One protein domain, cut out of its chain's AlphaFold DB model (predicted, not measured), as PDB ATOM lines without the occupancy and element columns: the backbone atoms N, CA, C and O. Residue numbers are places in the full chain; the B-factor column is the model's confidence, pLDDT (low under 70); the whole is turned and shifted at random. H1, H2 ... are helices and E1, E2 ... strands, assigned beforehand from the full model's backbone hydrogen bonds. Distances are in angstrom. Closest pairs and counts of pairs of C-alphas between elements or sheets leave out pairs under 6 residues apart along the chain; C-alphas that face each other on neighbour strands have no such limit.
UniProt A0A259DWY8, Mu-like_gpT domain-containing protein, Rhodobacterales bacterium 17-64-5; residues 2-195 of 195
ATOM      1  N   GLY A   2     -22.036 -20.010  20.354       73.31
ATOM      2  CA  GLY A   2     -22.746 -21.197  20.875       73.31
ATOM      3  C   GLY A   2     -21.931 -22.130  21.785       73.31
ATOM      4  O   GLY A   2     -22.375 -22.421  22.887       73.31
ATOM      5  N   ASN A   3     -20.717 -22.532  21.382       74.56
ATOM      6  CA  ASN A   3     -19.878 -23.420  22.206       74.56
ATOM      7  C   ASN A   3     -19.431 -22.768  23.532       74.56
ATOM      8  O   ASN A   3     -19.428 -23.409  24.573       74.56
ATOM      9  N   SER A   4     -19.094 -21.474  23.503       74.38
ATOM     10  CA  SER A   4     -18.706 -20.709  24.699       74.38
ATOM     11  C   SER A   4     -19.883 -20.482  25.647       74.38
ATOM     12  O   SER A   4     -19.711 -20.514  26.858       74.38
ATOM     13  N   THR A   5     -21.078 -20.257  25.095       75.25
ATOM     14  CA  THR A   5     -22.326 -20.144  25.851       75.25
ATOM     15  C   THR A   5     -22.670 -21.474  26.517       75.25
ATOM     16  O   THR A   5     -22.886 -21.495  27.721       75.25
ATOM     17  N   GLY A   6     -22.641 -22.579  25.765       77.25
ATOM     18  CA  GLY A   6     -22.896 -23.919  26.298       77.25
ATOM     19  C   GLY A   6     -21.940 -24.287  27.431       77.25
ATOM     20  O   GLY A   6     -22.407 -24.649  28.500       77.25
ATOM     21  N   GLY A   7     -20.632 -24.067  27.236       84.69
ATOM     22  CA  GLY A   7     -19.590 -24.394  28.218       84.69
ATOM     23  C   GLY A   7     -19.607 -23.580  29.519       84.69
ATOM     24  O   GLY A   7     -18.854 -23.884  30.444       84.69
ATOM     25  N   HIS A   8     -20.422 -22.523  29.614       86.50
ATOM     26  CA  HIS A   8     -20.462 -21.663  30.799       86.50
ATOM     27  C   HIS A   8     -20.945 -22.416  32.046       86.50
ATOM     28  O   HIS A   8     -20.455 -22.162  33.147       86.50
ATOM     29  N   VAL A   9     -21.872 -23.362  31.874       89.00
ATOM     30  CA  VAL A   9     -22.392 -24.189  32.968       89.00
ATOM     31  C   VAL A   9     -21.281 -25.056  33.551       89.00
ATOM     32  O   VAL A   9     -21.070 -25.069  34.763       89.00
ATOM     33  N   GLU A  10     -20.539 -25.746  32.689       90.00
ATOM     34  CA  GLU A  10     -19.419 -26.596  33.072       90.00
ATOM     35  C   GLU A  10     -18.324 -25.769  33.740       90.00
ATOM     36  O   GLU A  10     -17.829 -26.156  34.797       90.00
ATOM     37  N   MET A  11     -17.994 -24.599  33.186       90.31
ATOM     38  CA  MET A  11     -17.036 -23.684  33.802       90.31
ATOM     39  C   MET A  11     -17.455 -23.290  35.222       90.31
ATOM     40  O   MET A  11     -16.623 -23.341  36.120       90.31
ATOM     41  N   LEU A  12     -18.725 -22.946  35.458       92.69
ATOM     42  CA  LEU A  12     -19.212 -22.603  36.801       92.69
ATOM     43  C   LEU A  12     -19.131 -23.788  37.769       92.69
ATOM     44  O   LEU A  12     -18.648 -23.642  38.891       92.69
ATOM     45  N   VAL A  13     -19.601 -24.960  37.341       94.50
ATOM     46  CA  VAL A  13     -19.667 -26.161  38.183       94.50
ATOM     47  C   VAL A  13     -18.271 -26.657  38.549       94.50
ATOM     48  O   VAL A  13     -17.996 -26.911  39.722       94.50
ATOM     49  N   PHE A  14     -17.376 -26.782  37.569       95.00
ATOM     50  CA  PHE A  14     -16.040 -27.323  37.799       95.00
ATOM     51  C   PHE A  14     -15.092 -26.307  38.435       95.00
ATOM     52  O   PHE A  14     -14.270 -26.709  39.257       95.00
ATOM     53  N   ALA A  15     -15.251 -25.005  38.162       94.44
ATOM     54  CA  ALA A  15     -14.525 -23.980  38.911       94.44
ATOM     55  C   ALA A  15     -14.913 -23.998  40.394       94.44
ATOM     56  O   ALA A  15     -14.034 -23.936  41.252       94.44
ATOM     57  N   LEU A  16     -16.208 -24.141  40.712       95.94
ATOM     58  CA  LEU A  16     -16.644 -24.263  42.102       95.94
ATOM     59  C   LEU A  16     -16.117 -25.552  42.745       95.94
ATOM     60  O   LEU A  16     -15.602 -25.497  43.856       95.94
ATOM     61  N   LEU A  17     -16.179 -26.690  42.045       96.38
ATOM     62  CA  LEU A  17     -15.614 -27.949  42.539       96.38
ATOM     63  C   LEU A  17     -14.122 -27.794  42.883       96.38
ATOM     64  O   LEU A  17     -13.711 -28.153  43.983       96.38
ATOM     65  N   ALA A  18     -13.323 -27.198  41.992       95.44
ATOM     66  CA  ALA A  18     -11.907 -26.926  42.248       95.44
ATOM     67  C   ALA A  18     -11.694 -25.985  43.447       95.44
ATOM     68  O   ALA A  18     -10.790 -26.201  44.258       95.44
ATOM     69  N   ALA A  19     -12.555 -24.976  43.597       96.19
ATOM     70  CA  ALA A  19     -12.528 -24.028  44.706       96.19
ATOM     71  C   ALA A  19     -13.023 -24.617  46.042       96.19
ATOM     72  O   ALA A  19     -12.964 -23.928  47.062       96.19
ATOM     73  N   GLY A  20     -13.480 -25.875  46.078       96.75
ATOM     74  CA  GLY A  20     -13.975 -26.533  47.291       96.75
ATOM     75  C   GLY A  20     -12.949 -26.645  48.421       96.75
ATOM     76  O   GLY A  20     -13.333 -26.716  49.579       96.75
ATOM     77  N   PHE A  21     -11.651 -26.574  48.117       97.00
ATOM     78  CA  PHE A  21     -10.589 -26.550  49.135       97.00
ATOM     79  C   PHE A  21     -10.377 -25.178  49.794       97.00
ATOM     80  O   PHE A  21      -9.550 -25.060  50.693       97.00
ATOM     81  N   THR A  22     -11.030 -24.125  49.296       96.56
ATOM     82  CA  THR A  22     -10.839 -22.739  49.764       96.56
ATOM     83  C   THR A  22     -12.150 -21.984  49.958       96.56
ATOM     84  O   THR A  22     -12.134 -20.815  50.333       96.56
ATOM     85  N   THR A  23     -13.283 -22.611  49.646       96.56
ATOM     86  CA  THR A  23     -14.608 -21.990  49.678       96.56
ATOM     87  C   THR A  23     -15.471 -22.735  50.671       96.56
ATOM     88  O   THR A  23     -15.606 -23.958  50.577       96.56
ATOM     89  N   ASN A  24     -16.058 -21.996  51.610       96.56
ATOM     90  CA  ASN A  24     -16.885 -22.594  52.645       96.56
ATOM     91  C   ASN A  24     -18.173 -23.167  52.047       96.56
ATOM     92  O   ASN A  24     -18.766 -22.586  51.132       96.56
ATOM     93  N   CYS A  25     -18.616 -24.296  52.585       93.31
ATOM     94  CA  CYS A  25     -19.919 -24.868  52.302       93.31
ATOM     95  C   CYS A  25     -20.941 -24.457  53.377       93.31
ATOM     96  O   CYS A  25     -20.702 -23.535  54.161       93.31
ATOM     97  N   TYR A  26     -22.125 -25.074  53.374       92.25
ATOM     98  CA  TYR A  26     -23.248 -24.639  54.213       92.25
ATOM     99  C   TYR A  26     -22.986 -24.771  55.724       92.25
ATOM    100  O   TYR A  26     -23.671 -24.123  56.514       92.25
ATOM    101  N   ASP A  27     -22.033 -25.613  56.120       92.44
ATOM    102  CA  ASP A  27     -21.664 -25.868  57.516       92.44
ATOM    103  C   ASP A  27     -20.572 -24.922  58.049       92.44
ATOM    104  O   ASP A  27     -20.227 -24.986  59.226       92.44
ATOM    105  N   GLY A  28     -20.057 -24.019  57.208       93.44
ATOM    106  CA  GLY A  28     -19.019 -23.057  57.569       93.44
ATOM    107  C   GLY A  28     -17.579 -23.554  57.400       93.44
ATOM    108  O   GLY A  28     -16.684 -22.714  57.478       93.44
ATOM    109  N   GLN A  29     -17.349 -24.835  57.099       96.19
ATOM    110  CA  GLN A  29     -16.037 -25.388  56.734       96.19
ATOM    111  C   GLN A  29     -15.812 -25.320  55.223       96.19
ATOM    112  O   GLN A  29     -16.774 -25.152  54.466       96.19
ATOM    113  N   PHE A  30     -14.565 -25.452  54.752       97.50
ATOM    114  CA  PHE A  30     -14.319 -25.628  53.315       97.50
ATOM    115  C   PHE A  30     -15.045 -26.879  52.811       97.50
ATOM    116  O   PHE A  30     -15.242 -27.822  53.562       97.50
ATOM    117  N   PHE A  31     -15.487 -26.908  51.552       97.94
ATOM    118  CA  PHE A  31     -16.217 -28.078  51.046       97.94
ATOM    119  C   PHE A  31     -15.386 -29.370  51.064       97.94
ATOM    120  O   PHE A  31     -15.961 -30.447  51.192       97.94
ATOM    121  N   PHE A  32     -14.064 -29.262  50.909       98.19
ATOM    122  CA  PHE A  32     -13.120 -30.359  51.113       98.19
ATOM    123  C   PHE A  32     -12.271 -30.095  52.355       98.19
ATOM    124  O   PHE A  32     -11.255 -29.399  52.269       98.19
ATOM    125  N   ASP A  33     -12.690 -30.653  53.486       97.62
ATOM    126  CA  ASP A  33     -12.135 -30.375  54.810       97.62
ATOM    127  C   ASP A  33     -12.084 -31.654  55.668       97.62
ATOM    128  O   ASP A  33     -12.722 -32.673  55.378       97.62
ATOM    129  N   THR A  34     -11.254 -31.628  56.707       96.94
ATOM    130  CA  THR A  34     -11.109 -32.715  57.676       96.94
ATOM    131  C   THR A  34     -12.111 -32.635  58.822       96.94
ATOM    132  O   THR A  34     -12.283 -33.623  59.534       96.94
ATOM    133  N   ASP A  35     -12.777 -31.487  58.986       96.25
ATOM    134  CA  ASP A  35     -13.481 -31.133  60.218       96.25
ATOM    135  C   ASP A  35     -14.963 -30.766  60.019       96.25
ATOM    136  O   ASP A  35     -15.496 -29.879  60.689       96.25
ATOM    137  N   HIS A  36     -15.673 -31.469  59.132       96.75
ATOM    138  CA  HIS A  36     -17.106 -31.237  58.925       96.75
ATOM    139  C   HIS A  36     -17.935 -31.669  60.145       96.75
ATOM    140  O   HIS A  36     -17.854 -32.837  60.538       96.75
ATOM    141  N   PRO A  37     -18.765 -30.785  60.732       96.50
ATOM    142  CA  PRO A  37     -19.534 -31.097  61.932       96.50
ATOM    143  C   PRO A  37     -20.641 -32.126  61.661       96.50
ATOM    144  O   PRO A  37     -21.372 -32.041  60.673       96.50
ATOM    145  N   ILE A  38     -20.791 -33.086  62.574       95.88
ATOM    146  CA  ILE A  38     -21.819 -34.135  62.531       95.88
ATOM    147  C   ILE A  38     -22.150 -34.620  63.948       95.88
ATOM    148  O   ILE A  38     -21.359 -34.443  64.877       95.88
ATOM    149  N   LEU A  39     -23.310 -35.248  64.141       96.44
ATOM    150  CA  LEU A  39     -23.654 -35.900  65.408       96.44
ATOM    151  C   LEU A  39     -23.298 -37.393  65.400       96.44
ATOM    152  O   LEU A  39     -23.688 -38.137  64.493       96.44
ATOM    153  N   ASP A  40     -22.603 -37.847  66.446       93.94
ATOM    154  CA  ASP A  40     -22.327 -39.265  66.685       93.94
ATOM    155  C   ASP A  40     -23.606 -40.052  67.044       93.94
ATOM    156  O   ASP A  40     -24.696 -39.494  67.178       93.94
ATOM    157  N   GLN A  41     -23.491 -41.371  67.226       93.75
ATOM    158  CA  GLN A  41     -24.629 -42.245  67.553       93.75
ATOM    159  C   GLN A  41     -25.363 -41.854  68.853       93.75
ATOM    160  O   GLN A  41     -26.548 -42.155  68.999       93.75
ATOM    161  N   ASN A  42     -24.682 -41.181  69.779       95.31
ATOM    162  CA  ASN A  42     -25.228 -40.726  71.055       95.31
ATOM    163  C   ASN A  42     -25.724 -39.269  70.998       95.31
ATOM    164  O   ASN A  42     -26.219 -38.757  72.000       95.31
ATOM    165  N   GLY A  43     -25.603 -38.601  69.846       93.38
ATOM    166  CA  GLY A  43     -25.969 -37.199  69.665       93.38
ATOM    167  C   GLY A  43     -24.902 -36.201  70.122       93.38
ATOM    168  O   GLY A  43     -25.213 -35.018  70.235       93.38
ATOM    169  N   ASN A  44     -23.666 -36.635  70.387       96.19
ATOM    170  CA  ASN A  44     -22.567 -35.716  70.680       96.19
ATOM    171  C   ASN A  44     -21.976 -35.161  69.382       96.19
ATOM    172  O   ASN A  44     -21.865 -35.875  68.385       96.19
ATOM    173  N   ALA A  45     -21.548 -33.900  69.412       95.50
ATOM    174  CA  ALA A  45     -20.847 -33.294  68.290       95.50
ATOM    175  C   ALA A  45     -19.499 -33.993  68.044       95.50
ATOM    176  O   ALA A  45     -18.697 -34.181  68.958       95.50
ATOM    177  N   THR A  46     -19.256 -34.352  66.791       95.62
ATOM    178  CA  THR A  46     -17.996 -34.888  66.279       95.62
ATOM    179  C   THR A  46     -17.755 -34.327  64.877       95.62
ATOM    180  O   THR A  46     -18.530 -33.493  64.400       95.62
ATOM    181  N   THR A  47     -16.679 -34.749  64.221       96.38
ATOM    182  CA  THR A  47     -16.352 -34.320  62.863       96.38
ATOM    183  C   THR A  47     -16.069 -35.500  61.944       96.38
ATOM    184  O   THR A  47     -15.786 -36.614  62.393       96.38
ATOM    185  N   PHE A  48     -16.170 -35.266  60.638       96.12
ATOM    186  CA  PHE A  48     -15.702 -36.195  59.618       96.12
ATOM    187  C   PHE A  48     -14.911 -35.459  58.532       96.12
ATOM    188  O   PHE A  48     -15.110 -34.269  58.296       96.12
ATOM    189  N   ALA A  49     -14.053 -36.208  57.843       97.19
ATOM    190  CA  ALA A  49     -13.247 -35.714  56.738       97.19
ATOM    191  C   ALA A  49     -13.798 -36.194  55.395       97.19
ATOM    192  O   ALA A  49     -14.242 -37.339  55.283       97.19
ATOM    193  N   ASN A  50     -13.688 -35.363  54.361       97.56
ATOM    194  CA  ASN A  50     -13.932 -35.753  52.968       97.56
ATOM    195  C   ASN A  50     -12.734 -35.444  52.042       97.56
ATOM    196  O   ASN A  50     -12.878 -35.256  50.830       97.56
ATOM    197  N   THR A  51     -11.544 -35.394  52.636       97.94
ATOM    198  CA  THR A  51     -10.258 -35.163  51.979       97.94
ATOM    199  C   THR A  51      -9.138 -35.853  52.757       97.94
ATOM    200  O   THR A  51      -9.224 -36.024  53.973       97.94
ATOM    201  N   ASP A  52      -8.070 -36.231  52.059       96.50
ATOM    202  CA  ASP A  52      -6.775 -36.660  52.617       96.50
ATOM    203  C   ASP A  52      -5.679 -35.590  52.437       96.50
ATOM    204  O   ASP A  52      -4.488 -35.850  52.646       96.50
ATOM    205  N   GLY A  53      -6.070 -34.374  52.045       94.00
ATOM    206  CA  GLY A  53      -5.168 -33.246  51.858       94.00
ATOM    207  C   GLY A  53      -4.246 -33.416  50.650       94.00
ATOM    208  O   GLY A  53      -4.688 -33.727  49.545       94.00
ATOM    209  N   GLY A  54      -2.955 -33.143  50.850       94.56
ATOM    210  CA  GLY A  54      -1.945 -33.094  49.790       94.56
ATOM    211  C   GLY A  54      -1.771 -31.702  49.167       94.56
ATOM    212  O   GLY A  54      -2.447 -30.736  49.526       94.56
ATOM    213  N   ALA A  55      -0.831 -31.597  48.228       94.62
ATOM    214  CA  ALA A  55      -0.444 -30.331  47.591       94.62
ATOM    215  C   ALA A  55      -0.325 -30.413  46.057       94.62
ATOM    216  O   ALA A  55       0.061 -29.436  45.418       94.62
ATOM    217  N   GLY A  56      -0.627 -31.569  45.465       95.00
ATOM    218  CA  GLY A  56      -0.610 -31.780  44.023       95.00
ATOM    219  C   GLY A  56      -1.856 -31.250  43.314       95.00
ATOM    220  O   GLY A  56      -2.734 -30.612  43.901       95.00
ATOM    221  N   THR A  57      -1.935 -31.538  42.016       95.94
ATOM    222  CA  THR A  57      -3.123 -31.244  41.213       95.94
ATOM    223  C   THR A  57      -4.319 -32.046  41.745       95.94
ATOM    224  O   THR A  57      -4.191 -33.265  41.898       95.94
ATOM    225  N   PRO A  58      -5.468 -31.403  42.018       96.75
ATOM    226  CA  PRO A  58      -6.599 -32.074  42.637       96.75
ATOM    227  C   PRO A  58      -7.261 -33.100  41.712       96.75
ATOM    228  O   PRO A  58      -7.298 -32.942  40.490       96.75
ATOM    229  N   TRP A  59      -7.843 -34.122  42.321       97.88
ATOM    230  CA  TRP A  59      -8.767 -35.071  41.711       97.88
ATOM    231  C   TRP A  59      -9.911 -35.361  42.685       97.88
ATOM    232  O   TRP A  59      -9.777 -35.190  43.899       97.88
ATOM    233  N   PHE A  60     -11.056 -35.775  42.147       98.12
ATOM    234  CA  PHE A  60     -12.281 -35.908  42.928       98.12
ATOM    235  C   PHE A  60     -12.957 -37.245  42.658       98.12
ATOM    236  O   PHE A  60     -13.153 -37.625  41.506       98.12
ATOM    237  N   LEU A  61     -13.365 -37.942  43.712       97.88
ATOM    238  CA  LEU A  61     -14.225 -39.114  43.616       97.88
ATOM    239  C   LEU A  61     -15.622 -38.729  44.096       97.88
ATOM    240  O   LEU A  61     -15.804 -38.349  45.245       97.88
ATOM    241  N   ILE A  62     -16.611 -38.803  43.213       97.44
ATOM    242  CA  ILE A  62     -17.966 -38.318  43.477       97.44
ATOM    243  C   ILE A  62     -18.953 -39.471  43.399       97.44
ATOM    244  O   ILE A  62     -18.983 -40.197  42.406       97.44
ATOM    245  N   ASP A  63     -19.819 -39.598  44.400       96.25
ATOM    246  CA  ASP A  63     -20.980 -40.472  44.306       96.25
ATOM    247  C   ASP A  63     -22.168 -39.736  43.675       96.25
ATOM    248  O   ASP A  63     -22.646 -38.706  44.153       96.25
ATOM    249  N   VAL A  64     -22.665 -40.298  42.574       94.62
ATOM    250  CA  VAL A  64     -23.825 -39.793  41.833       94.62
ATOM    251  C   VAL A  64     -25.034 -40.724  41.939       94.62
ATOM    252  O   VAL A  64     -25.963 -40.598  41.139       94.62
ATOM    253  N   SER A  65     -25.065 -41.635  42.911       91.56
ATOM    254  CA  SER A  65     -26.206 -42.527  43.166       91.56
ATOM    255  C   SER A  65     -27.416 -41.789  43.748       91.56
ATOM    256  O   SER A  65     -28.553 -42.231  43.589       91.56
ATOM    257  N   ARG A  66     -27.187 -40.641  44.396       90.31
ATOM    258  CA  ARG A  66     -28.227 -39.832  45.041       90.31
ATOM    259  C   ARG A  66     -28.866 -38.833  44.082       90.31
ATOM    260  O   ARG A  66     -28.267 -38.424  43.085       90.31
ATOM    261  N   SER A  67     -30.097 -38.430  44.399       90.06
ATOM    262  CA  SER A  67     -30.848 -37.423  43.634       90.06
ATOM    263  C   SER A  67     -30.173 -36.052  43.674       90.06
ATOM    264  O   SER A  67     -30.184 -35.337  42.679       90.06
ATOM    265  N   ILE A  68     -29.552 -35.712  44.806       91.56
ATOM    266  CA  ILE A  68     -28.740 -34.506  44.973       91.56
ATOM    267  C   ILE A  68     -27.275 -34.816  44.638       91.56
ATOM    268  O   ILE A  68     -26.779 -35.896  44.958       91.56
ATOM    269  N   LYS A  69     -26.602 -33.887  43.957       92.81
ATOM    270  CA  LYS A  69     -25.181 -33.975  43.577       92.81
ATOM    271  C   LYS A  69     -24.357 -33.036  44.458       92.81
ATOM    272  O   LYS A  69     -24.924 -32.031  44.891       92.81
ATOM    273  N   PRO A  70     -23.059 -33.304  44.703       92.81
ATOM    274  CA  PRO A  70     -22.218 -32.469  45.574       92.81
ATOM    275  C   PRO A  70     -22.136 -31.004  45.128       92.81
ATOM    276  O   PRO A  70     -22.018 -30.117  45.964       92.81
ATOM    277  N   VAL A  71     -22.254 -30.747  43.823       94.38
ATOM    278  CA  VAL A  71     -22.378 -29.403  43.256       94.38
ATOM    279  C   VAL A  71     -23.742 -29.281  42.584       94.38
ATOM    280  O   VAL A  71     -24.128 -30.135  41.785       94.38
ATOM    281  N   ILE A  72     -24.472 -28.222  42.921       93.19
ATOM    282  CA  ILE A  72     -25.793 -27.911  42.382       93.19
ATOM    283  C   ILE A  72     -25.686 -26.663  41.520       93.19
ATOM    284  O   ILE A  72     -25.197 -25.629  41.969       93.19
ATOM    285  N   LEU A  73     -26.206 -26.745  40.299       93.50
ATOM    286  CA  LEU A  73     -26.437 -25.580  39.458       93.50
ATOM    287  C   LEU A  73     -27.808 -24.980  39.781       93.50
ATOM    288  O   LEU A  73     -28.840 -25.634  39.637       93.50
ATOM    289  N   GLN A  74     -27.821 -23.713  40.171       92.25
ATOM    290  CA  GLN A  74     -29.023 -22.910  40.303       92.25
ATOM    291  C   GLN A  74     -29.193 -22.038  39.059       92.25
ATOM    292  O   GLN A  74     -28.486 -21.048  38.867       92.25
ATOM    293  N   VAL A  75     -30.183 -22.371  38.236       92.19
ATOM    294  CA  VAL A  75     -30.554 -21.583  37.058       92.19
ATOM    295  C   VAL A  75     -31.682 -20.621  37.430       92.19
ATOM    296  O   VAL A  75     -32.768 -21.045  37.814       92.19
ATOM    297  N   ARG A  76     -31.431 -19.310  37.334       92.25
ATOM    298  CA  ARG A  76     -32.456 -18.264  37.511       92.25
ATOM    299  C   ARG A  76     -33.080 -17.858  36.176       92.25
ATOM    300  O   ARG A  76     -34.269 -17.564  36.117       92.25
ATOM    301  N   LYS A  77     -32.262 -17.791  35.130       89.12
ATOM    302  CA  LYS A  77     -32.657 -17.557  33.742       89.12
ATOM    303  C   LYS A  77     -31.742 -18.408  32.875       89.12
ATOM    304  O   LYS A  77     -30.533 -18.187  32.888       89.12
ATOM    305  N   ASP A  78     -32.315 -19.386  32.190       86.81
ATOM    306  CA  ASP A  78     -31.560 -20.211  31.251       86.81
ATOM    307  C   ASP A  78     -31.204 -19.407  29.993       86.81
ATOM    308  O   ASP A  78     -31.699 -18.288  29.810       86.81
ATOM    309  N   PHE A  79     -30.348 -19.959  29.137       83.69
ATOM    310  CA  PHE A  79     -30.040 -19.380  27.838       83.69
ATOM    311  C   PHE A  79     -31.332 -19.194  27.041       83.69
ATOM    312  O   PHE A  79     -31.968 -20.154  26.613       83.69
ATOM    313  N   GLY A  80     -31.738 -17.932  26.903       79.12
ATOM    314  CA  GLY A  80     -32.902 -17.557  26.112       79.12
ATOM    315  C   GLY A  80     -32.596 -17.521  24.617       79.12
ATOM    316  O   GLY A  80     -31.555 -17.991  24.152       79.12
ATOM    317  N   ASP A  81     -33.500 -16.891  23.874       82.69
ATOM    318  CA  ASP A  81     -33.327 -16.689  22.441       82.69
ATOM    319  C   ASP A  81     -32.081 -15.851  22.133       82.69
ATOM    320  O   ASP A  81     -31.718 -14.920  22.864       82.69
ATOM    321  N   ILE A  82     -31.444 -16.168  21.008       84.44
ATOM    322  CA  ILE A  82     -30.379 -15.334  20.458       84.44
ATOM    323  C   ILE A  82     -31.000 -14.002  20.040       84.44
ATOM    324  O   ILE A  82     -31.898 -13.952  19.200       84.44
ATOM    325  N   VAL A  83     -30.490 -12.912  20.606       87.25
ATOM    326  CA  VAL A  83     -30.859 -11.552  20.220       87.25
ATOM    327  C   VAL A  83     -29.893 -11.086  19.139       87.25
ATOM    328  O   VAL A  83     -28.679 -11.085  19.356       87.25
ATOM    329  N   ALA A  84     -30.426 -10.680  17.988       91.06
ATOM    330  CA  ALA A  84     -29.648 -10.225  16.840       91.06
ATOM    331  C   ALA A  84     -29.875  -8.731  16.556       91.06
ATOM    332  O   ALA A  84     -31.005  -8.241  16.600       91.06
ATOM    333  N   LYS A  85     -28.781  -8.028  16.250       90.31
ATOM    334  CA  LYS A  85     -28.750  -6.734  15.559       90.31
ATOM    335  C   LYS A  85     -27.992  -6.913  14.247       90.31
ATOM    336  O   LYS A  85     -26.796  -6.603  14.151       90.31
ATOM    337  N   ASP A  86     -28.667  -7.559  13.303       92.62
ATOM    338  CA  ASP A  86     -28.143  -7.988  12.009       92.62
ATOM    339  C   ASP A  86     -28.765  -7.240  10.817       92.62
ATOM    340  O   ASP A  86     -28.484  -7.552   9.658       92.62
ATOM    341  N   LYS A  87     -29.598  -6.226  11.072       93.44
ATOM    342  CA  LYS A  87     -30.208  -5.440  10.001       93.44
ATOM    343  C   LYS A  87     -29.218  -4.391   9.533       93.44
ATOM    344  O   LYS A  87     -28.609  -3.694  10.336       93.44
ATOM    345  N   VAL A  88     -29.138  -4.188   8.219       91.75
ATOM    346  CA  VAL A  88     -28.303  -3.132   7.611       91.75
ATOM    347  C   VAL A  88     -28.658  -1.716   8.086       91.75
ATOM    348  O   VAL A  88     -27.884  -0.789   7.887       91.75
ATOM    349  N   THR A  89     -29.829  -1.553   8.702       93.94
ATOM    350  CA  THR A  89     -30.321  -0.300   9.282       93.94
ATOM    351  C   THR A  89     -30.017  -0.148  10.774       93.94
ATOM    352  O   THR A  89     -30.421   0.855  11.349       93.94
ATOM    353  N   ASP A  90     -29.404  -1.136  11.428       93.62
ATOM    354  CA  ASP A  90     -29.078  -1.048  12.852       93.62
ATOM    355  C   ASP A  90     -27.871  -0.121  13.073       93.62
ATOM    356  O   ASP A  90     -26.899  -0.171  12.317       93.62
ATOM    357  N   ASP A  91     -27.898   0.675  14.149       94.94
ATOM    358  CA  ASP A  91     -26.855   1.669  14.458       94.94
ATOM    359  C   ASP A  91     -25.440   1.067  14.447       94.94
ATOM    360  O   ASP A  91     -24.514   1.639  13.886       94.94
ATOM    361  N   ASN A  92     -25.259  -0.139  14.999       91.56
ATOM    362  CA  ASN A  92     -23.958  -0.821  15.008       91.56
ATOM    363  C   ASN A  92     -23.452  -1.192  13.608       91.56
ATOM    364  O   ASN A  92     -22.244  -1.255  13.394       91.56
ATOM    365  N   VAL A  93     -24.351  -1.447  12.664       92.94
ATOM    366  CA  VAL A  93     -23.970  -1.758  11.285       92.94
ATOM    367  C   VAL A  93     -23.638  -0.471  10.543       92.94
ATOM    368  O   VAL A  93     -22.655  -0.427   9.813       92.94
ATOM    369  N   PHE A  94     -24.407   0.591  10.768       92.62
ATOM    370  CA  PHE A  94     -24.154   1.879  10.133       92.62
ATOM    371  C   PHE A  94     -22.879   2.559  10.658       92.62
ATOM    372  O   PHE A  94     -22.018   2.937   9.867       92.62
ATOM    373  N   ASP A  95     -22.729   2.673  11.980       95.25
ATOM    374  CA  ASP A  95     -21.626   3.409  12.609       95.25
ATOM    375  C   ASP A  95     -20.317   2.608  12.637       95.25
ATOM    376  O   ASP A  95     -19.233   3.179  12.526       95.25
ATOM    377  N   LEU A  96     -20.408   1.285  12.829       94.19
ATOM    378  CA  LEU A  96     -19.250   0.425  13.113       94.19
ATOM    379  C   LEU A  96     -19.058  -0.703  12.092       94.19
ATOM    380  O   LEU A  96     -18.044  -1.394  12.152       94.19
ATOM    381  N   ASN A  97     -19.989  -0.891  11.150       92.81
ATOM    382  CA  ASN A  97     -19.975  -1.995  10.184       92.81
ATOM    383  C   ASN A  97     -19.877  -3.387  10.848       92.81
ATOM    384  O   ASN A  97     -19.214  -4.293  10.343       92.81
ATOM    385  N   GLU A  98     -20.540  -3.560  11.996       91.88
ATOM    386  CA  GLU A  98     -20.544  -4.803  12.775       91.88
ATOM    387  C   GLU A  98     -21.959  -5.363  12.923       91.88
ATOM    388  O   GLU A  98     -22.858  -4.647  13.351       91.88
ATOM    389  N   PHE A  99     -22.148  -6.669  12.709       91.69
ATOM    390  CA  PHE A  99     -23.358  -7.382  13.137       91.69
ATOM    391  C   PHE A  99     -23.171  -7.968  14.534       91.69
ATOM    392  O   PHE A  99     -22.140  -8.577  14.826       91.69
ATOM    393  N   ARG A 100     -24.173  -7.808  15.404       90.25
ATOM    394  CA  ARG A 100     -24.075  -8.227  16.809       90.25
ATOM    395  C   ARG A 100     -25.095  -9.295  17.148       90.25
ATOM    396  O   ARG A 100     -26.271  -9.171  16.823       90.25
ATOM    397  N   TYR A 101     -24.632 -10.300  17.879       90.00
ATOM    398  CA  TYR A 101     -25.450 -11.378  18.417       90.00
ATOM    399  C   TYR A 101     -25.164 -11.503  19.909       90.00
ATOM    400  O   TYR A 101     -24.012 -11.401  20.334       90.00
ATOM    401  N   GLY A 102     -26.211 -11.702  20.700       87.06
ATOM    402  CA  GLY A 102     -26.115 -11.821  22.146       87.06
ATOM    403  C   GLY A 102     -27.077 -12.861  22.697       87.06
ATOM    404  O   GLY A 102     -28.065 -13.222  22.064       87.06
ATOM    405  N   VAL A 103     -26.772 -13.336  23.897       88.00
ATOM    406  CA  VAL A 103     -27.618 -14.232  24.687       88.00
ATOM    407  C   VAL A 103     -27.525 -13.791  26.146       88.00
ATOM    408  O   VAL A 103     -26.466 -13.340  26.584       88.00
ATOM    409  N   ASP A 104     -28.628 -13.878  26.887       87.75
ATOM    410  CA  ASP A 104     -28.694 -13.504  28.303       87.75
ATOM    411  C   ASP A 104     -29.109 -14.712  29.142       87.75
ATOM    412  O   ASP A 104     -30.155 -15.315  28.893       87.75
ATOM    413  N   ALA A 105     -28.295 -15.029  30.146       88.06
ATOM    414  CA  ALA A 105     -28.533 -16.089  31.112       88.06
ATOM    415  C   ALA A 105     -28.043 -15.653  32.495       88.06
ATOM    416  O   ALA A 105     -27.112 -14.859  32.636       88.06
ATOM    417  N   ARG A 106     -28.687 -16.174  33.541       89.56
ATOM    418  CA  ARG A 106     -28.325 -15.932  34.940       89.56
ATOM    419  C   ARG A 106     -28.406 -17.235  35.707       89.56
ATOM    420  O   ARG A 106     -29.491 -17.771  35.927       89.56
ATOM    421  N   MET A 107     -27.255 -17.709  36.148       93.25
ATOM    422  CA  MET A 107     -27.108 -18.958  36.880       93.25
ATOM    423  C   MET A 107     -25.930 -18.853  37.848       93.25
ATOM    424  O   MET A 107     -25.076 -17.982  37.692       93.25
ATOM    425  N   ASN A 108     -25.913 -19.710  38.861       93.06
ATOM    426  CA  ASN A 108     -24.794 -19.851  39.785       93.06
ATOM    427  C   ASN A 108     -24.660 -21.314  40.219       93.06
ATOM    428  O   ASN A 108     -25.627 -22.066  40.129       93.06
ATOM    429  N   ALA A 109     -23.492 -21.711  40.713       94.69
ATOM    430  CA  ALA A 109     -23.288 -23.021  41.323       94.69
ATOM    431  C   ALA A 109     -23.173 -22.893  42.853       94.69
ATOM    432  O   ALA A 109     -22.758 -21.855  43.368       94.69
ATOM    433  N   GLY A 110     -23.548 -23.946  43.577       94.69
ATOM    434  CA  GLY A 110     -23.420 -24.038  45.031       94.69
ATOM    435  C   GLY A 110     -23.097 -25.458  45.487       94.69
ATOM    436  O   GLY A 110     -23.374 -26.425  44.776       94.69
ATOM    437  N   PHE A 111     -22.510 -25.586  46.675       96.50
ATOM    438  CA  PHE A 111     -22.235 -26.885  47.288       96.50
ATOM    439  C   PHE A 111     -23.478 -27.472  47.958       96.50
ATOM    440  O   PHE A 111     -24.300 -26.742  48.514       96.50
ATOM    441  N   SER A 112     -23.593 -28.799  47.929       94.56
ATOM    442  CA  SER A 112     -24.545 -29.553  48.745       94.56
ATOM    443  C   SER A 112     -23.829 -30.253  49.906       94.56
ATOM    444  O   SER A 112     -23.144 -29.593  50.679       94.56
ATOM    445  N   PHE A 113     -23.985 -31.570  50.043       94.88
ATOM    446  CA  PHE A 113     -23.452 -32.381  51.128       94.88
ATOM    447  C   PHE A 113     -22.002 -32.819  50.862       94.88
ATOM    448  O   PHE A 113     -21.765 -33.522  49.869       94.88
ATOM    449  N   PRO A 114     -21.052 -32.485  51.758       96.12
ATOM    450  CA  PRO A 114     -19.653 -32.902  51.653       96.12
ATOM    451  C   PRO A 114     -19.464 -34.423  51.599       96.12
ATOM    452  O   PRO A 114     -18.560 -34.903  50.924       96.12
ATOM    453  N   GLN A 115     -20.356 -35.202  52.225       95.44
ATOM    454  CA  GLN A 115     -20.308 -36.672  52.251       95.44
ATOM    455  C   GLN A 115     -20.386 -37.315  50.852       95.44
ATOM    456  O   GLN A 115     -20.020 -38.476  50.688       95.44
ATOM    457  N   LEU A 116     -20.900 -36.596  49.846       96.25
ATOM    458  CA  LEU A 116     -21.109 -37.118  48.488       96.25
ATOM    459  C   LEU A 116     -19.859 -37.058  47.606       96.25
ATOM    460  O   LEU A 116     -19.885 -37.566  46.483       96.25
ATOM    461  N   ALA A 117     -18.787 -36.427  48.075       97.38
ATOM    462  CA  ALA A 117     -17.561 -36.264  47.316       97.38
ATOM    463  C   ALA A 117     -16.339 -36.466  48.207       97.38
ATOM    464  O   ALA A 117     -16.342 -36.096  49.373       97.38
ATOM    465  N   TRP A 118     -15.283 -37.017  47.627       98.19
ATOM    466  CA  TRP A 118     -13.946 -37.037  48.191       98.19
ATOM    467  C   TRP A 118     -13.041 -36.198  47.301       98.19
ATOM    468  O   TRP A 118     -12.943 -36.473  46.103       98.19
ATOM    469  N   GLY A 119     -12.403 -35.176  47.859       97.81
ATOM    470  CA  GLY A 119     -11.426 -34.355  47.149       97.81
ATOM    471  C   GLY A 119     -10.028 -34.669  47.646       97.81
ATOM    472  O   GLY A 119      -9.798 -34.660  48.845       97.81
ATOM    473  N   SER A 120      -9.088 -34.917  46.741       98.00
ATOM    474  CA  SER A 120      -7.703 -35.207  47.106       98.00
ATOM    475  C   SER A 120      -6.734 -34.404  46.255       98.00
ATOM    476  O   SER A 120      -6.956 -34.197  45.062       98.00
ATOM    477  N   LYS A 121      -5.643 -33.952  46.873       97.25
ATOM    478  CA  LYS A 121      -4.459 -33.392  46.206       97.25
ATOM    479  C   LYS A 121      -3.237 -34.294  46.396       97.25
ATOM    480  O   LYS A 121      -2.103 -33.850  46.197       97.25
ATOM    481  N   GLN A 122      -3.443 -35.537  46.817       97.69
ATOM    482  CA  GLN A 122      -2.398 -36.552  46.823       97.69
ATOM    483  C   GLN A 122      -2.137 -37.051  45.399       97.69
ATOM    484  O   GLN A 122      -2.894 -36.770  44.464       97.69
ATOM    485  N   THR A 123      -1.060 -37.809  45.221       97.38
ATOM    486  CA  THR A 123      -0.783 -38.482  43.949       97.38
ATOM    487  C   THR A 123      -1.941 -39.413  43.587       97.38
ATOM    488  O   THR A 123      -2.347 -40.244  44.393       97.38
ATOM    489  N   LEU A 124      -2.465 -39.298  42.363       97.31
ATOM    490  CA  LEU A 124      -3.490 -40.215  41.874       97.31
ATOM    491  C   LEU A 124      -2.863 -41.586  41.572       97.31
ATOM    492  O   LEU A 124      -2.294 -41.812  40.504       97.31
ATOM    493  N   ASP A 125      -2.979 -42.502  42.528       95.75
ATOM    494  CA  ASP A 125      -2.549 -43.895  42.433       95.75
ATOM    495  C   ASP A 125      -3.595 -44.843  43.048       95.75
ATOM    496  O   ASP A 125      -4.647 -44.422  43.530       95.75
ATOM    497  N   ALA A 126      -3.328 -46.149  42.992       94.69
ATOM    498  CA  ALA A 126      -4.255 -47.161  43.493       94.69
ATOM    499  C   ALA A 126      -4.491 -47.066  45.013       94.69
ATOM    500  O   ALA A 126      -5.599 -47.347  45.458       94.69
ATOM    501  N   ALA A 127      -3.487 -46.653  45.796       96.00
ATOM    502  CA  ALA A 127      -3.577 -46.603  47.255       96.00
ATOM    503  C   ALA A 127      -4.440 -45.424  47.729       96.00
ATOM    504  O   ALA A 127      -5.311 -45.576  48.590       96.00
ATOM    505  N   HIS A 128      -4.250 -44.247  47.131       97.44
ATOM    506  CA  HIS A 128      -5.084 -43.088  47.441       97.44
ATOM    507  C   HIS A 128      -6.499 -43.242  46.863       97.44
ATOM    508  O   HIS A 128      -7.472 -42.861  47.515       97.44
ATOM    509  N   TYR A 129      -6.652 -43.879  45.694       97.56
ATOM    510  CA  TYR A 129      -7.975 -44.223  45.163       97.56
ATOM    511  C   TYR A 129      -8.746 -45.175  46.093       97.56
ATOM    512  O   TYR A 129      -9.931 -44.954  46.356       97.56
ATOM    513  N   GLU A 130      -8.084 -46.208  46.622       97.06
ATOM    514  CA  GLU A 130      -8.666 -47.120  47.612       97.06
ATOM    515  C   GLU A 130      -9.108 -46.372  48.873       97.06
ATOM    516  O   GLU A 130     -10.240 -46.552  49.327       97.06
ATOM    517  N   THR A 131      -8.257 -45.480  49.382       97.12
ATOM    518  CA  THR A 131      -8.549 -44.644  50.555       97.12
ATOM    519  C   THR A 131      -9.801 -43.795  50.323       97.12
ATOM    520  O   THR A 131     -10.735 -43.843  51.125       97.12
ATOM    521  N   ALA A 132      -9.876 -43.097  49.185       97.50
ATOM    522  CA  ALA A 132     -11.037 -42.297  48.799       97.50
ATOM    523  C   ALA A 132     -12.316 -43.140  48.689       97.50
ATOM    524  O   ALA A 132     -13.369 -42.765  49.208       97.50
ATOM    525  N   LYS A 133     -12.242 -44.304  48.031       96.56
ATOM    526  CA  LYS A 133     -13.395 -45.194  47.839       96.56
ATOM    527  C   LYS A 133     -13.894 -45.771  49.166       96.56
ATOM    528  O   LYS A 133     -15.106 -45.807  49.389       96.56
ATOM    529  N   ALA A 134     -12.986 -46.203  50.040       96.50
ATOM    530  CA  ALA A 134     -13.315 -46.742  51.357       96.50
ATOM    531  C   ALA A 134     -13.923 -45.675  52.275       96.50
ATOM    532  O   ALA A 134     -14.943 -45.933  52.923       96.50
ATOM    533  N   ALA A 135     -13.347 -44.469  52.288       96.19
ATOM    534  CA  ALA A 135     -13.864 -43.349  53.063       96.19
ATOM    535  C   ALA A 135     -15.276 -42.968  52.605       96.19
ATOM    536  O   ALA A 135     -16.198 -42.916  53.420       96.19
ATOM    537  N   LEU A 136     -15.480 -42.812  51.293       95.12
ATOM    538  CA  LEU A 136     -16.770 -42.421  50.735       95.12
ATOM    539  C   LEU A 136     -17.851 -43.487  50.984       95.12
ATOM    540  O   LEU A 136     -18.968 -43.157  51.380       95.12
ATOM    541  N   GLY A 137     -17.513 -44.774  50.848       94.81
ATOM    542  CA  GLY A 137     -18.417 -45.881  51.184       94.81
ATOM    543  C   GLY A 137     -18.780 -45.973  52.674       94.81
ATOM    544  O   GLY A 137     -19.827 -46.522  53.019       94.81
ATOM    545  N   SER A 138     -17.953 -45.399  53.552       95.06
ATOM    546  CA  SER A 138     -18.129 -45.431  55.010       95.06
ATOM    547  C   SER A 138     -18.809 -44.182  55.580       95.06
ATOM    548  O   SER A 138     -19.039 -44.116  56.790       95.06
ATOM    549  N   MET A 139     -19.153 -43.210  54.732       95.06
ATOM    550  CA  MET A 139     -19.798 -41.965  55.147       95.06
ATOM    551  C   MET A 139     -21.135 -42.212  55.853       95.06
ATOM    552  O   MET A 139     -21.974 -43.026  55.435       95.06
ATOM    553  N   LYS A 140     -21.352 -41.451  56.924       95.19
ATOM    554  CA  LYS A 140     -22.559 -41.487  57.751       95.19
ATOM    555  C   LYS A 140     -23.203 -40.106  57.787       95.19
ATOM    556  O   LYS A 140     -22.535 -39.097  57.585       95.19
ATOM    557  N   GLY A 141     -24.510 -40.088  58.010       93.88
ATOM    558  CA  GLY A 141     -25.230 -38.899  58.450       93.88
ATOM    559  C   GLY A 141     -25.286 -38.838  59.976       93.88
ATOM    560  O   GLY A 141     -24.731 -39.705  60.661       93.88
ATOM    561  N   ASP A 142     -26.002 -37.840  60.488       93.75
ATOM    562  CA  ASP A 142     -26.221 -37.669  61.924       93.75
ATOM    563  C   ASP A 142     -26.755 -38.939  62.590       93.75
ATOM    564  O   ASP A 142     -27.452 -39.762  61.978       93.75
ATOM    565  N   TYR A 143     -26.422 -39.083  63.872       95.44
ATOM    566  CA  TYR A 143     -26.792 -40.232  64.696       95.44
ATOM    567  C   TYR A 143     -26.219 -41.555  64.171       95.44
ATOM    568  O   TYR A 143     -26.757 -42.636  64.413       95.44
ATOM    569  N   GLY A 144     -25.109 -41.478  63.431       92.06
ATOM    570  CA  GLY A 144     -24.397 -42.636  62.899       92.06
ATOM    571  C   GLY A 144     -25.138 -43.379  61.784       92.06
ATOM    572  O   GLY A 144     -24.782 -44.523  61.491       92.06
ATOM    573  N   ARG A 145     -26.147 -42.764  61.152       93.62
ATOM    574  CA  ARG A 145     -26.933 -43.395  60.084       93.62
ATOM    575  C   ARG A 145     -26.051 -43.671  58.855       93.62
ATOM    576  O   ARG A 145     -25.595 -42.715  58.226       93.62
ATOM    577  N   PRO A 146     -25.861 -44.937  58.434       93.88
ATOM    578  CA  PRO A 146     -25.127 -45.240  57.209       93.88
ATOM    579  C   PRO A 146     -25.836 -44.648  55.991       93.88
ATOM    580  O   PRO A 146     -27.045 -44.830  55.819       93.88
ATOM    581  N   LEU A 147     -25.086 -43.953  55.134       93.19
ATOM    582  CA  LEU A 147     -25.657 -43.348  53.932       93.19
ATOM    583  C   LEU A 147     -25.739 -44.341  52.773       93.19
ATOM    584  O   LEU A 147     -26.618 -44.190  51.932       93.19
ATOM    585  N   GLY A 148     -24.886 -45.373  52.737       92.62
ATOM    586  CA  GLY A 148     -24.837 -46.344  51.637       92.62
ATOM    587  C   GLY A 148     -24.369 -45.705  50.328       92.62
ATOM    588  O   GLY A 148     -25.027 -45.842  49.294       92.62
ATOM    589  N   LEU A 149     -23.302 -44.911  50.395       94.06
ATOM    590  CA  LEU A 149     -22.643 -44.323  49.228       94.06
ATOM    591  C   LEU A 149     -21.615 -45.311  48.649       94.06
ATOM    592  O   LEU A 149     -21.394 -46.389  49.197       94.06
ATOM    593  N   GLY A 150     -20.997 -44.959  47.526       89.19
ATOM    594  CA  GLY A 150     -19.991 -45.773  46.846       89.19
ATOM    595  C   GLY A 150     -20.543 -46.704  45.763       89.19
ATOM    596  O   GLY A 150     -19.798 -47.554  45.272       89.19
ATOM    597  N   THR A 151     -21.820 -46.566  45.384       90.38
ATOM    598  CA  THR A 151     -22.483 -47.477  44.426       90.38
ATOM    599  C   THR A 151     -22.359 -47.018  42.977       90.38
ATOM    600  O   THR A 151     -22.197 -47.848  42.086       90.38
ATOM    601  N   LYS A 152     -22.402 -45.703  42.730       94.81
ATOM    602  CA  LYS A 152     -22.212 -45.113  41.399       94.81
ATOM    603  C   LYS A 152     -21.220 -43.964  41.500       94.81
ATOM    604  O   LYS A 152     -21.596 -42.856  41.878       94.81
ATOM    605  N   LEU A 153     -19.964 -44.259  41.181       96.75
ATOM    606  CA  LEU A 153     -18.832 -43.358  41.372       96.75
ATOM    607  C   LEU A 153     -18.351 -42.754  40.054       96.75
ATOM    608  O   LEU A 153     -18.201 -43.469  39.064       96.75
ATOM    609  N   LEU A 154     -18.041 -41.460  40.081       97.25
ATOM    610  CA  LEU A 154     -17.314 -40.743  39.039       97.25
ATOM    611  C   LEU A 154     -15.945 -40.337  39.584       97.25
ATOM    612  O   LEU A 154     -15.873 -39.672  40.617       97.25
ATOM    613  N   LEU A 155     -14.872 -40.714  38.895       97.88
ATOM    614  CA  LEU A 155     -13.538 -40.173  39.137       97.88
ATOM    615  C   LEU A 155     -13.341 -38.976  38.205       97.88
ATOM    616  O   LEU A 155     -13.119 -39.149  37.008       97.88
ATOM    617  N   VAL A 156     -13.457 -37.772  38.754       97.69
ATOM    618  CA  VAL A 156     -13.330 -36.505  38.031       97.69
ATOM    619  C   VAL A 156     -11.895 -36.005  38.144       97.69
ATOM    620  O   VAL A 156     -11.389 -35.786  39.246       97.69
ATOM    621  N   VAL A 157     -11.236 -35.822  37.001       97.56
ATOM    622  CA  VAL A 157      -9.813 -35.467  36.935       97.56
ATOM    623  C   VAL A 157      -9.537 -34.387  35.888       97.56
ATOM    624  O   VAL A 157     -10.229 -34.338  34.869       97.56
ATOM    625  N   PRO A 158      -8.506 -33.548  36.079       96.88
ATOM    626  CA  PRO A 158      -7.964 -32.723  35.006       96.88
ATOM    627  C   PRO A 158      -7.218 -33.570  33.961       96.88
ATOM    628  O   PRO A 158      -6.828 -34.707  34.248       96.88
ATOM    629  N   PRO A 159      -6.946 -33.021  32.760       96.69
ATOM    630  CA  PRO A 159      -6.236 -33.736  31.695       96.69
ATOM    631  C   PRO A 159      -4.863 -34.284  32.109       96.69
ATOM    632  O   PRO A 159      -4.457 -35.345  31.645       96.69
ATOM    633  N   SER A 160      -4.162 -33.611  33.029       96.44
ATOM    634  CA  SER A 160      -2.866 -34.066  33.559       96.44
ATOM    635  C   SER A 160      -2.932 -35.417  34.282       96.44
ATOM    636  O   SER A 160      -1.938 -36.138  34.326       96.44
ATOM    637  N   HIS A 161      -4.105 -35.787  34.799       96.75
ATOM    638  CA  HIS A 161      -4.351 -37.018  35.553       96.75
ATOM    639  C   HIS A 161      -5.053 -38.105  34.731       96.75
ATOM    640  O   HIS A 161      -5.281 -39.203  35.239       96.75
ATOM    641  N   GLU A 162      -5.361 -37.855  33.453       95.94
ATOM    642  CA  GLU A 162      -6.051 -38.823  32.590       95.94
ATOM    643  C   GLU A 162      -5.302 -40.160  32.516       95.94
ATOM    644  O   GLU A 162      -5.905 -41.221  32.684       95.94
ATOM    645  N   GLY A 163      -3.980 -40.127  32.318       95.25
ATOM    646  CA  GLY A 163      -3.167 -41.342  32.221       95.25
ATOM    647  C   GLY A 163      -3.228 -42.201  33.487       95.25
ATOM    648  O   GLY A 163      -3.404 -43.419  33.406       95.25
ATOM    649  N   ALA A 164      -3.145 -41.568  34.660       95.44
ATOM    650  CA  ALA A 164      -3.260 -42.247  35.948       95.44
ATOM    651  C   ALA A 164      -4.676 -42.806  36.164       95.44
ATOM    652  O   ALA A 164      -4.830 -43.983  36.495       95.44
ATOM    653  N   GLY A 165      -5.711 -42.012  35.874       95.56
ATOM    654  CA  GLY A 165      -7.107 -42.439  35.972       95.56
ATOM    655  C   GLY A 165      -7.436 -43.636  35.075       95.56
ATOM    656  O   GLY A 165      -8.067 -44.591  35.529       95.56
ATOM    657  N   ARG A 166      -6.960 -43.648  33.821       95.06
ATOM    658  CA  ARG A 166      -7.140 -44.793  32.906       95.06
ATOM    659  C   ARG A 166      -6.409 -46.033  33.403       95.06
ATOM    660  O   ARG A 166      -6.964 -47.129  33.349       95.06
ATOM    661  N   LYS A 167      -5.192 -45.874  33.930       93.38
ATOM    662  CA  LYS A 167      -4.434 -46.990  34.509       93.38
ATOM    663  C   LYS A 167      -5.182 -47.630  35.683       93.38
ATOM    664  O   LYS A 167      -5.202 -48.851  35.773       93.38
ATOM    665  N   ILE A 168      -5.819 -46.825  36.535       94.94
ATOM    666  CA  ILE A 168      -6.583 -47.312  37.691       94.94
ATOM    667  C   ILE A 168      -7.905 -47.953  37.255       94.94
ATOM    668  O   ILE A 168      -8.202 -49.066  37.671       94.94
ATOM    669  N   LEU A 169      -8.701 -47.295  36.408       95.06
ATOM    670  CA  LEU A 169     -10.094 -47.703  36.168       95.06
ATOM    671  C   LEU A 169     -10.321 -48.547  34.910       95.06
ATOM    672  O   LEU A 169     -11.369 -49.177  34.789       95.06
ATOM    673  N   GLN A 170      -9.386 -48.539  33.959       92.62
ATOM    674  CA  GLN A 170      -9.573 -49.148  32.632       92.62
ATOM    675  C   GLN A 170      -8.502 -50.185  32.276       92.62
ATOM    676  O   GLN A 170      -8.711 -50.970  31.354       92.62
ATOM    677  N   SER A 171      -7.363 -50.221  32.979       88.81
ATOM    678  CA  SER A 171      -6.351 -51.252  32.734       88.81
ATOM    679  C   SER A 171      -6.884 -52.629  33.122       88.81
ATOM    680  O   SER A 171      -7.407 -52.795  34.221       88.81
ATOM    681  N   ALA A 172      -6.707 -53.627  32.253       85.06
ATOM    682  CA  ALA A 172      -7.056 -55.014  32.564       85.06
ATOM    683  C   ALA A 172      -6.075 -55.645  33.565       85.06
ATOM    684  O   ALA A 172      -6.474 -56.439  34.415       85.06
ATOM    685  N   LEU A 173      -4.794 -55.272  33.469       85.88
ATOM    686  CA  LEU A 173      -3.722 -55.828  34.285       85.88
ATOM    687  C   LEU A 173      -2.984 -54.736  35.059       85.88
ATOM    688  O   LEU A 173      -2.785 -53.620  34.568       85.88
ATOM    689  N   VAL A 174      -2.518 -55.089  36.246       78.62
ATOM    690  CA  VAL A 174      -1.524 -54.344  37.015       78.62
ATOM    691  C   VAL A 174      -0.180 -55.073  36.929       78.62
ATOM    692  O   VAL A 174      -0.111 -56.301  36.896       78.62
ATOM    693  N   ASN A 175       0.899 -54.296  36.787       70.94
ATOM    694  CA  ASN A 175       2.297 -54.753  36.800       70.94
ATOM    695  C   ASN A 175       2.643 -55.958  35.893       70.94
ATOM    696  O   ASN A 175       3.577 -56.699  36.181       70.94
ATOM    697  N   GLY A 176       1.936 -56.136  34.772       69.00
ATOM    698  CA  GLY A 176       2.282 -57.135  33.753       69.00
ATOM    699  C   GLY A 176       1.706 -58.539  33.960       69.00
ATOM    700  O   GLY A 176       2.120 -59.444  33.239       69.00
ATOM    701  N   GLY A 177       0.746 -58.741  34.873       75.62
ATOM    702  CA  GLY A 177       0.077 -60.048  34.979       75.62
ATOM    703  C   GLY A 177      -1.075 -60.177  35.977       75.62
ATOM    704  O   GLY A 177      -1.934 -61.033  35.785       75.62
ATOM    705  N   GLU A 178      -1.145 -59.341  37.011       84.94
ATOM    706  CA  GLU A 178      -2.219 -59.408  38.010       84.94
ATOM    707  C   GLU A 178      -3.483 -58.695  37.516       84.94
ATOM    708  O   GLU A 178      -3.400 -57.667  36.848       84.94
ATOM    709  N   SER A 179      -4.666 -59.227  37.839       87.81
ATOM    710  CA  SER A 179      -5.936 -58.582  37.478       87.81
ATOM    711  C   SER A 179      -6.117 -57.286  38.260       87.81
ATOM    712  O   SER A 179      -5.908 -57.255  39.469       87.81
ATOM    713  N   ASN A 180      -6.524 -56.218  37.577       91.00
ATOM    714  CA  ASN A 180      -6.759 -54.932  38.221       91.00
ATOM    715  C   ASN A 180      -8.050 -54.958  39.070       91.00
ATOM    716  O   ASN A 180      -9.137 -55.072  38.496       91.00
ATOM    717  N   PRO A 181      -7.975 -54.795  40.405       91.88
ATOM    718  CA  PRO A 181      -9.157 -54.822  41.269       91.88
ATOM    719  C   PRO A 181     -10.045 -53.575  41.131       91.88
ATOM    720  O   PRO A 181     -11.214 -53.611  41.508       91.88
ATOM    721  N   TRP A 182      -9.512 -52.476  40.587       94.19
ATOM    722  CA  TRP A 182     -10.209 -51.191  40.453       94.19
ATOM    723  C   TRP A 182     -10.835 -50.986  39.071       94.19
ATOM    724  O   TRP A 182     -11.498 -49.977  38.817       94.19
ATOM    725  N   ALA A 183     -10.649 -51.941  38.158       92.81
ATOM    726  CA  ALA A 183     -11.225 -51.855  36.828       92.81
ATOM    727  C   ALA A 183     -12.761 -51.778  36.916       92.81
ATOM    728  O   ALA A 183     -13.415 -52.653  37.480       92.81
ATOM    729  N   GLY A 184     -13.343 -50.707  36.371       92.69
ATOM    730  CA  GLY A 184     -14.792 -50.488  36.367       92.69
ATOM    731  C   GLY A 184     -15.417 -50.120  37.718       92.69
ATOM    732  O   GLY A 184     -16.642 -50.058  37.810       92.69
ATOM    733  N   THR A 185     -14.633 -49.840  38.768       95.25
ATOM    734  CA  THR A 185     -15.196 -49.466  40.081       95.25
ATOM    735  C   THR A 185     -15.683 -48.016  40.163       95.25
ATOM    736  O   THR A 185     -16.341 -47.655  41.143       95.25
ATOM    737  N   ALA A 186     -15.347 -47.195  39.165       96.69
ATOM    738  CA  ALA A 186     -15.847 -45.844  38.917       96.69
ATOM    739  C   ALA A 186     -15.759 -45.523  37.413       96.69
ATOM    740  O   ALA A 186     -14.980 -46.136  36.684       96.69
ATOM    741  N   GLU A 187     -16.530 -44.540  36.956       96.88
ATOM    742  CA  GLU A 187     -16.423 -43.981  35.606       96.88
ATOM    743  C   GLU A 187     -15.413 -42.826  35.606       96.88
ATOM    744  O   GLU A 187     -15.505 -41.911  36.424       96.88
ATOM    745  N   LEU A 188     -14.432 -42.869  34.702       97.00
ATOM    746  CA  LEU A 188     -13.443 -41.802  34.556       97.00
ATOM    747  C   LEU A 188     -14.038 -40.634  33.764       97.00
ATOM    748  O   LEU A 188     -14.397 -40.804  32.600       97.00
ATOM    749  N   VAL A 189     -14.052 -39.444  34.360       96.69
ATOM    750  CA  VAL A 189     -14.493 -38.200  33.726       96.69
ATOM    751  C   VAL A 189     -13.313 -37.237  33.670       96.69
ATOM    752  O   VAL A 189     -12.901 -36.668  34.681       96.69
ATOM    753  N   VAL A 190     -12.759 -37.056  32.475       96.06
ATOM    754  CA  VAL A 190     -11.683 -36.088  32.238       96.06
ATOM    755  C   VAL A 190     -12.311 -34.734  31.929       96.06
ATOM    756  O   VAL A 190     -13.078 -34.607  30.977       96.06
ATOM    757  N   VAL A 191     -11.993 -33.725  32.736       94.50
ATOM    758  CA  VAL A 191     -12.601 -32.395  32.662       94.50
ATOM    759  C   VAL A 191     -11.535 -31.350  32.331       94.50
ATOM    760  O   VAL A 191     -10.746 -30.985  33.203       94.50
ATOM    761  N   PRO A 192     -11.525 -30.806  31.101       91.75
ATOM    762  CA  PRO A 192     -10.578 -29.762  30.699       91.75
ATOM    763  C   PRO A 192     -10.667 -28.479  31.532       91.75
ATOM    764  O   PRO A 192      -9.679 -27.774  31.675       91.75
ATOM    765  N   TRP A 193     -11.833 -28.190  32.114       88.69
ATOM    766  CA  TRP A 193     -12.077 -27.008  32.949       88.69
ATOM    767  C   TRP A 193     -11.421 -27.064  34.339       88.69
ATOM    768  O   TRP A 193     -11.530 -26.102  35.091       88.69
ATOM    769  N   LEU A 194     -10.774 -28.182  34.687       87.38
ATOM    770  CA  LEU A 194      -9.973 -28.343  35.906       87.38
ATOM    771  C   LEU A 194      -8.461 -28.165  35.661       87.38
ATOM    772  O   LEU A 194      -7.680 -28.375  36.590       87.38
ATOM    773  N   ALA A 195      -8.056 -27.872  34.419       78.88
ATOM    774  CA  ALA A 195      -6.659 -27.684  34.026       78.88
ATOM    775  C   ALA A 195      -6.079 -26.339  34.486       78.88
ATOM    776  O   ALA A 195      -6.838 -25.345  34.531       78.88
TER     777      ALA A 195
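Overview. This is residues 2 to 195 of the 195 residues of the protein "Mu-like_gpT domain-containing protein" of Rhodobacterales bacterium 17-64-5 (UniProt A0A259DWY8). A five-stranded sheet with H4 and H5 over one face and H2 over the other makes the body, and from it a long two-stranded arm reaches away: E5 with E8, then E6 with E7, and small H3 at the tip. H2 packs on E5 and E8 at the arm's base. The 194 printed residues hold five named helices and eleven named strands, in the order H1 H2 E1 E2 E3 E4 E5 E6 H3 E7 E8 E9 H4 E10 H5 E11. The sheet is mixed, E3 E9 E4 E10 E11, and the class is mixed. The whole is loose, radius of gyration of the C-alphas 21.4 A, spanning 71 by 50 by 29 A.

Arrangement. Start with H1, residues 2 to 6, which meets H2, residues 8 to 21, only through their link. E1, residues 36 to 39, and E2, residues 45 to 48, form an antiparallel hairpin; look for N 38 and O 46, 2.9 A apart. E2 runs on into E3, residues 51 to 54, at 54 degrees. E3 is parallel to its neighbour E9, residues 117 to 121, with N 121 and O 53 at 2.8 A. E4, residues 59 to 63, is antiparallel to E9, N 61 and O 118 at 2.8 A, and to E10, residues 153 to 157, N 62 and O 154 at 2.8 A. E11, residues 187 to 190, is parallel to E10, N 155 and O 187 at 2.8 A. H2 is on this sheet, across the strands, at a height of 11.4 A. E5, residues 71 to 77, and E8, residues 106 to 111, are antiparallel, N 74 and O 108 at 2.7 A; the closest C-alphas of H2 and E8, Val 13 and Ala 109, are 5.7 A apart. E6, residues 83 to 85, and E7, residues 100 to 102, are antiparallel, N 83 and O 102 at 2.8 A; H3, residues 91 to 96, comes between them in the chain. H4, residues 126 to 137, and H5, residues 159 to 169, are on the face opposite H2, along the strands. E9, H4, E10 form a split strand-helix-strand unit, two parallel strands with E4 between, and E10, H5, E11 an unsplit one, both crossovers right-handed. Every O i to N i+4 pair is within hydrogen-bond range in H1, H3 and H4, against 9 of 10 in H2 and 5 of 7 in H5.

Along the chain. Find C-alpha 2 at (-22.746, -21.197, 20.875), where H1 begins. H2 is 21.4 A long, E5 18.3 A and H4 16.2 A. E11 ends at C-alpha 190, (-11.683, -36.088, 32.238).

Size, cuts and confidence. The C-alphas farthest apart are those of Asn 42 and Phe 94, 74.3 A. The printed part has no cut; the links H2 to E1, H4 to E10 and H5 to E11 are long. Residue 176 is under pLDDT 70.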